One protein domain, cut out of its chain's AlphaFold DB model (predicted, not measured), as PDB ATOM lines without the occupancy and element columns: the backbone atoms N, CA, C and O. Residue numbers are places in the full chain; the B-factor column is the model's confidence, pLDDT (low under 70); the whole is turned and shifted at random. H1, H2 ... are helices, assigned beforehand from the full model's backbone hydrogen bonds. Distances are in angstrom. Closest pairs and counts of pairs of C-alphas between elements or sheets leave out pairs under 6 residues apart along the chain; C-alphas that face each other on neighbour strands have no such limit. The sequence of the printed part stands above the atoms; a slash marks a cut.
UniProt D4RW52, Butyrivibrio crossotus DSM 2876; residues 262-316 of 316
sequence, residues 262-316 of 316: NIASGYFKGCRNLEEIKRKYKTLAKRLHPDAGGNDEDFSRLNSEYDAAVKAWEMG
ATOM      1  N   ASN A 262     149.152 193.176 178.237       57.38
ATOM      2  CA  ASN A 262     148.897 193.565 179.626       57.38
ATOM      3  C   ASN A 262     148.334 192.365 180.397       57.38
ATOM      4  O   ASN A 262     147.172 192.001 180.213       57.38
ATOM      5  N   ILE A 263     149.134 191.766 181.283       62.62
ATOM      6  CA  ILE A 263     148.673 190.686 182.166       62.62
ATOM      7  C   ILE A 263     147.865 191.292 183.322       62.62
ATOM      8  O   ILE A 263     148.367 192.108 184.101       62.62
ATOM      9  N   ALA A 264     146.586 190.916 183.410       53.88
ATOM     10  CA  ALA A 264     145.593 191.611 184.230       53.88
ATOM     11  C   ALA A 264     145.369 191.050 185.651       53.88
ATOM     12  O   ALA A 264     144.551 191.618 186.373       53.88
ATOM     13  N   SER A 265     146.068 190.007 186.119       58.31
ATOM     14  CA  SER A 265     145.771 189.439 187.451       58.31
ATOM     15  C   SER A 265     146.970 188.867 188.211       58.31
ATOM     16  O   SER A 265     147.834 188.225 187.621       58.31
ATOM     17  N   GLY A 266     146.962 189.062 189.537       66.69
ATOM     18  CA  GLY A 266     147.855 188.401 190.501       66.69
ATOM     19  C   GLY A 266     149.139 189.158 190.857       66.69
ATOM     20  O   GLY A 266     149.268 190.364 190.606       66.69
ATOM     21  N   TYR A 267     150.122 188.435 191.412       71.00
ATOM     22  CA  TYR A 267     151.450 188.967 191.775       71.00
ATOM     23  C   TYR A 267     152.201 189.597 190.582       71.00
ATOM     24  O   TYR A 267     153.114 190.405 190.775       71.00
ATOM     25  N   PHE A 268     151.788 189.299 189.346       78.50
ATOM     26  CA  PHE A 268     152.402 189.744 188.086       78.50
ATOM     27  C   PHE A 268     151.682 190.921 187.408       78.50
ATOM     28  O   PHE A 268     151.999 191.277 186.273       78.50
ATOM     29  N   LYS A 269     150.749 191.582 188.108       72.50
ATOM     30  CA  LYS A 269     150.088 192.798 187.615       72.50
ATOM     31  C   LYS A 269     151.126 193.864 187.229       72.50
ATOM     32  O   LYS A 269     151.969 194.239 188.048       72.50
ATOM     33  N   GLY A 270     151.035 194.353 185.991       67.00
ATOM     34  CA  GLY A 270     151.901 195.403 185.444       67.00
ATOM     35  C   GLY A 270     153.168 194.917 184.734       67.00
ATOM     36  O   GLY A 270     153.871 195.757 184.180       67.00
ATOM     37  N   CYS A 271     153.441 193.608 184.711       72.00
ATOM     38  CA  CYS A 271     154.523 193.042 183.902       72.00
ATOM     39  C   CYS A 271     154.131 193.048 182.416       72.00
ATOM     40  O   CYS A 271     153.023 192.630 182.067       72.00
ATOM     41  N   ARG A 272     155.027 193.539 181.554       67.06
ATOM     42  CA  ARG A 272     154.765 193.762 180.117       67.06
ATOM     43  C   ARG A 272     155.528 192.821 179.190       67.06
ATOM     44  O   ARG A 272     155.205 192.762 178.006       67.06
ATOM     45  N   ASN A 273     156.529 192.117 179.709       75.50
ATOM     46  CA  ASN A 273     157.351 191.166 178.969       75.50
ATOM     47  C   ASN A 273     157.609 189.899 179.810       75.50
ATOM     48  O   ASN A 273     157.395 189.877 181.026       75.50
ATOM     49  N   LEU A 274     158.059 188.827 179.152       77.38
ATOM     50  CA  LEU A 274     158.342 187.544 179.803       77.38
ATOM     51  C   LEU A 274     159.462 187.659 180.851       77.38
ATOM     52  O   LEU A 274     159.460 186.961 181.866       77.38
ATOM     53  N   GLU A 275     160.414 188.554 180.617       77.88
ATOM     54  CA  GLU A 275     161.572 188.741 181.480       77.88
ATOM     55  C   GLU A 275     161.211 189.385 182.827       77.88
ATOM     56  O   GLU A 275     161.658 188.921 183.875       77.88
ATOM     57  N   GLU A 276     160.320 190.377 182.840       77.50
ATOM     58  CA  GLU A 276     159.779 190.987 184.058       77.50
ATOM     59  C   GLU A 276     158.991 189.969 184.886       77.50
ATOM     60  O   GLU A 276     159.128 189.947 186.114       77.50
ATOM     61  N   ILE A 277     158.216 189.091 184.237       80.06
ATOM     62  CA  ILE A 277     157.490 187.999 184.907       80.06
ATOM     63  C   ILE A 277     158.494 187.054 185.579       80.06
ATOM     64  O   ILE A 277     158.387 186.794 186.779       80.06
ATOM     65  N   LYS A 278     159.525 186.605 184.847       82.19
ATOM     66  CA  LYS A 278     160.594 185.732 185.369       82.19
ATOM     67  C   LYS A 278     161.373 186.382 186.511       82.19
ATOM     68  O   LYS A 278     161.635 185.741 187.532       82.19
ATOM     69  N   ARG A 279     161.724 187.662 186.382       81.81
ATOM     70  CA  ARG A 279     162.475 188.417 187.395       81.81
ATOM     71  C   ARG A 279     161.667 188.586 188.679       81.81
ATOM     72  O   ARG A 279     162.193 188.380 189.779       81.81
ATOM     73  N   LYS A 280     160.382 188.922 188.551       80.88
ATOM     74  CA  LYS A 280     159.474 189.081 189.690       80.88
ATOM     75  C   LYS A 280     159.204 187.741 190.372       80.88
ATOM     76  O   LYS A 280     159.280 187.668 191.596       80.88
ATOM     77  N   TYR A 281     159.017 186.675 189.592       83.81
ATOM     78  CA  TYR A 281     158.886 185.311 190.102       83.81
ATOM     79  C   TYR A 281     160.122 184.892 190.896       83.81
ATOM     80  O   TYR A 281     159.994 184.525 192.053       83.81
ATOM     81  N   LYS A 282     161.331 185.051 190.343       82.19
ATOM     82  CA  LYS A 282     162.586 184.693 191.029       82.19
ATOM     83  C   LYS A 282     162.769 185.445 192.352       82.19
ATOM     84  O   LYS A 282     163.316 184.894 193.305       82.19
ATOM     85  N   THR A 283     162.312 186.694 192.416       82.75
ATOM     86  CA  THR A 283     162.369 187.515 193.634       82.75
ATOM     87  C   THR A 283     161.381 187.021 194.693       82.75
ATOM     88  O   THR A 283     161.744 186.891 195.860       82.75
ATOM     89  N   LEU A 284     160.145 186.708 194.291       79.12
ATOM     90  CA  LEU A 284     159.103 186.211 195.194       79.12
ATOM     91  C   LEU A 284     159.358 184.764 195.633       79.12
ATOM     92  O   LEU A 284     159.208 184.458 196.810       79.12
ATOM     93  N   ALA A 285     159.833 183.912 194.726       79.19
ATOM     94  CA  ALA A 285     160.170 182.517 194.983       79.19
ATOM     95  C   ALA A 285     161.267 182.400 196.043       79.19
ATOM     96  O   ALA A 285     161.124 181.624 196.974       79.19
ATOM     97  N   LYS A 286     162.314 183.233 195.976       77.88
ATOM     98  CA  LYS A 286     163.362 183.270 197.010       77.88
ATOM     99  C   LYS A 286     162.847 183.686 198.387       77.88
ATOM    100  O   LYS A 286     163.405 183.262 199.390       77.88
ATOM    101  N   ARG A 287     161.823 184.541 198.438       74.69
ATOM    102  CA  ARG A 287     161.255 185.054 199.692       74.69
ATOM    103  C   ARG A 287     160.235 184.097 200.311       74.69
ATOM    104  O   ARG A 287     160.095 184.085 201.525       74.69
ATOM    105  N   LEU A 288     159.509 183.355 199.478       73.06
ATOM    106  CA  LEU A 288     158.419 182.467 199.886       73.06
ATOM    107  C   LEU A 288     158.822 180.986 199.906       73.06
ATOM    108  O   LEU A 288     157.984 180.154 200.227       73.06
ATOM    109  N   HIS A 289     160.071 180.650 199.569       73.50
ATOM    110  CA  HIS A 289     160.541 179.267 199.590       73.50
ATOM    111  C   HIS A 289     160.462 178.687 201.016       73.50
ATOM    112  O   HIS A 289     160.889 179.369 201.954       73.50
ATOM    113  N   PRO A 290     159.988 177.442 201.198       70.75
ATOM    114  CA  PRO A 290     159.915 176.797 202.513       70.75
ATOM    115  C   PRO A 290     161.271 176.743 203.228       70.75
ATOM    116  O   PRO A 290     161.356 177.070 204.409       70.75
ATOM    117  N   ASP A 291     162.361 176.489 202.495       72.38
ATOM    118  CA  ASP A 291     163.728 176.513 203.055       72.38
ATOM    119  C   ASP A 291     164.176 177.899 203.559       72.38
ATOM    120  O   ASP A 291     165.146 178.006 204.308       72.38
ATOM    121  N   ALA A 292     163.490 178.971 203.154       69.56
ATOM    122  CA  ALA A 292     163.723 180.337 203.620       69.56
ATOM    123  C   ALA A 292     162.730 180.770 204.720       69.56
ATOM    124  O   ALA A 292     162.704 181.945 205.092       69.56
ATOM    125  N   GLY A 293     161.916 179.840 205.240       63.41
ATOM    126  CA  GLY A 293     160.885 180.097 206.251       63.41
ATOM    127  C   GLY A 293     159.532 180.543 205.681       63.41
ATOM    128  O   GLY A 293     158.730 181.123 206.413       63.41
ATOM    129  N   GLY A 294     159.289 180.327 204.385       73.00
ATOM    130  CA  GLY A 294     158.008 180.601 203.727       73.00
ATOM    131  C   GLY A 294     156.965 179.491 203.913       73.00
ATOM    132  O   GLY A 294     157.284 178.387 204.343       73.00
ATOM    133  N   ASN A 295     155.706 179.793 203.588       77.38
ATOM    134  CA  ASN A 295     154.598 178.837 203.643       77.38
ATOM    135  C   ASN A 295     154.453 178.094 202.300       77.38
ATOM    136  O   ASN A 295     154.353 178.738 201.249       77.38
ATOM    137  N   ASP A 296     154.384 176.761 202.338       77.56
ATOM    138  CA  ASP A 296     154.224 175.901 201.154       77.56
ATOM    139  C   ASP A 296     152.977 176.255 200.331       77.56
ATOM    140  O   ASP A 296     153.007 176.236 199.098       77.56
ATOM    141  N   GLU A 297     151.886 176.650 200.995       79.94
ATOM    142  CA  GLU A 297     150.643 177.047 200.322       79.94
ATOM    143  C   GLU A 297     150.817 178.325 199.487       79.94
ATOM    144  O   GLU A 297     150.315 178.420 198.362       79.94
ATOM    145  N   ASP A 298     151.573 179.299 199.999       78.62
ATOM    146  CA  ASP A 298     151.840 180.558 199.300       78.62
ATOM    147  C   ASP A 298     152.828 180.359 198.143       78.62
ATOM    148  O   ASP A 298     152.681 180.986 197.088       78.62
ATOM    149  N   PHE A 299     153.799 179.452 198.299       80.19
ATOM    150  CA  PHE A 299     154.726 179.079 197.230       80.19
ATOM    151  C   PHE A 299     154.018 178.322 196.097       80.19
ATOM    152  O   PHE A 299     154.214 178.627 194.918       80.19
ATOM    153  N   SER A 300     153.122 177.392 196.442       82.19
ATOM    154  CA  SER A 300     152.281 176.687 195.470       82.19
ATOM    155  C   SER A 300     151.369 177.656 194.707       82.19
ATOM    156  O   SER A 300     151.261 177.578 193.479       82.19
ATOM    157  N   ARG A 301     150.769 178.634 195.404       82.25
ATOM    158  CA  ARG A 301     149.957 179.684 194.769       82.25
ATOM    159  C   ARG A 301     150.790 180.531 193.802       82.25
ATOM    160  O   ARG A 301     150.363 180.737 192.666       82.25
ATOM    161  N   LEU A 302     152.003 180.937 194.192       82.88
ATOM    162  CA  LEU A 302     152.926 181.686 193.331       82.88
ATOM    163  C   LEU A 302     153.287 180.923 192.045       82.88
ATOM    164  O   LEU A 302     153.278 181.521 190.969       82.88
ATOM    165  N   ASN A 303     153.578 179.622 192.140       83.88
ATOM    166  CA  ASN A 303     153.884 178.786 190.973       83.88
ATOM    167  C   ASN A 303     152.686 178.689 190.022       83.88
ATOM    168  O   ASN A 303     152.839 178.879 188.818       83.88
ATOM    169  N   SER A 304     151.483 178.481 190.567       83.56
ATOM    170  CA  SER A 304     150.263 178.400 189.757       83.56
ATOM    171  C   SER A 304     149.960 179.706 189.006       83.56
ATOM    172  O   SER A 304     149.585 179.681 187.832       83.56
ATOM    173  N   GLU A 305     150.185 180.858 189.649       84.62
ATOM    174  CA  GLU A 305     150.012 182.172 189.023       84.62
ATOM    175  C   GLU A 305     151.103 182.473 187.989       84.62
ATOM    176  O   GLU A 305     150.814 183.092 186.964       84.62
ATOM    177  N   TYR A 306     152.341 182.029 188.222       85.44
ATOM    178  CA  TYR A 306     153.434 182.164 187.260       85.44
ATOM    179  C   TYR A 306     153.158 181.359 185.988       85.44
ATOM    180  O   TYR A 306     153.235 181.910 184.890       85.44
ATOM    181  N   ASP A 307     152.743 180.100 186.125       84.75
ATOM    182  CA  ASP A 307     152.390 179.254 184.985       84.75
ATOM    183  C   ASP A 307     151.215 179.838 184.195       84.75
ATOM    184  O   ASP A 307     151.218 179.814 182.963       84.75
ATOM    185  N   ALA A 308     150.220 180.407 184.883       82.44
ATOM    186  CA  ALA A 308     149.108 181.103 184.244       82.44
ATOM    187  C   ALA A 308     149.567 182.372 183.501       82.44
ATOM    188  O   ALA A 308     149.103 182.622 182.388       82.44
ATOM    189  N   ALA A 309     150.489 183.149 184.076       79.00
ATOM    190  CA  ALA A 309     151.027 184.364 183.467       79.00
ATOM    191  C   ALA A 309     151.897 184.066 182.233       79.00
ATOM    192  O   ALA A 309     151.748 184.729 181.208       79.00
ATOM    193  N   VAL A 310     152.757 183.044 182.301       81.81
ATOM    194  CA  VAL A 310     153.578 182.594 181.165       81.81
ATOM    195  C   VAL A 310     152.686 182.057 180.048       81.81
ATOM    196  O   VAL A 310     152.807 182.499 178.911       81.81
ATOM    197  N   LYS A 311     151.706 181.205 180.375       81.81
ATOM    198  CA  LYS A 311     150.718 180.713 179.402       81.81
ATOM    199  C   LYS A 311     149.907 181.844 178.768       81.81
ATOM    200  O   LYS A 311     149.659 181.816 177.565       81.81
ATOM    201  N   ALA A 312     149.486 182.841 179.548       77.06
ATOM    202  CA  ALA A 312     148.763 184.002 179.030       77.06
ATOM    203  C   ALA A 312     149.623 184.833 178.065       77.06
ATOM    204  O   ALA A 312     149.110 185.313 177.054       77.06
ATOM    205  N   TRP A 313     150.921 184.964 178.345       71.88
ATOM    206  CA  TRP A 313     151.873 185.633 177.460       71.88
ATOM    207  C   TRP A 313     152.143 184.835 176.174       71.88
ATOM    208  O   TRP A 313     152.166 185.409 175.090       71.88
ATOM    209  N   GLU A 314     152.279 183.511 176.265       73.00
ATOM    210  CA  GLU A 314     152.479 182.633 175.102       73.00
ATOM    211  C   GLU A 314     151.252 182.583 174.172       73.00
ATOM    212  O   GLU A 314     151.394 182.394 172.960       73.00
ATOM    213  N   MET A 315     150.044 182.741 174.729       65.44
ATOM    214  CA  MET A 315     148.775 182.634 173.998       65.44
ATOM    215  C   MET A 315     148.317 183.909 173.276       65.44
ATOM    216  O   MET A 315     147.532 183.780 172.316       65.44
ATOM    217  N   GLY A 316     148.742 185.090 173.740       56.94
ATOM    218  CA  GLY A 316     148.471 186.382 173.089       56.94
ATOM    219  C   GLY A 316     149.400 186.660 171.917       56.94
ATOM    220  O   GLY A 316     148.966 187.408 171.017       56.94
TER     221      GLY A 316
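This is residues 262 to 316 of the 316 residues of a protein of Butyrivibrio crossotus DSM 2876 (UniProt D4RW52). A helical hairpin makes a rod: the longer helix H2 and the helix H1 lie side by side, running opposite ways, and the looped stretch of residues 262 to 273 folds over one side of the pair. The printed part has 55 residues with two named helices, H1 then H2, and no named strand; its class is all helix. It is compact, with a radius of gyration of the C-alphas of 11.2 A, and spans 35 by 17 by 14 A.

H2, residues 296 to 315, and H1, residues 274 to 288, touch and form a hairpin. Their closest C-alphas, those of Leu 288 and Phe 299, are 5.7 A apart. They run opposite ways at a shallow tilt of 3 degrees. In H1 and H2 every O i to N i+4 pair is within hydrogen-bond range.

H2 measures 28.5 A from C-alpha 296 to C-alpha 315 at (148.775, 182.634, 173.998). H1 measures 20.7 A, from C-alpha 274 at (158.342, 187.544, 179.803).

The C-alphas farthest apart, of Gly 293 and Gly 316, are 36.0 A apart. The printed part has no cut, and the seven-residue link is short. The pLDDT is under 70 at residues 262 to 266, 270, 272, 292 to 293 and 315 to 316.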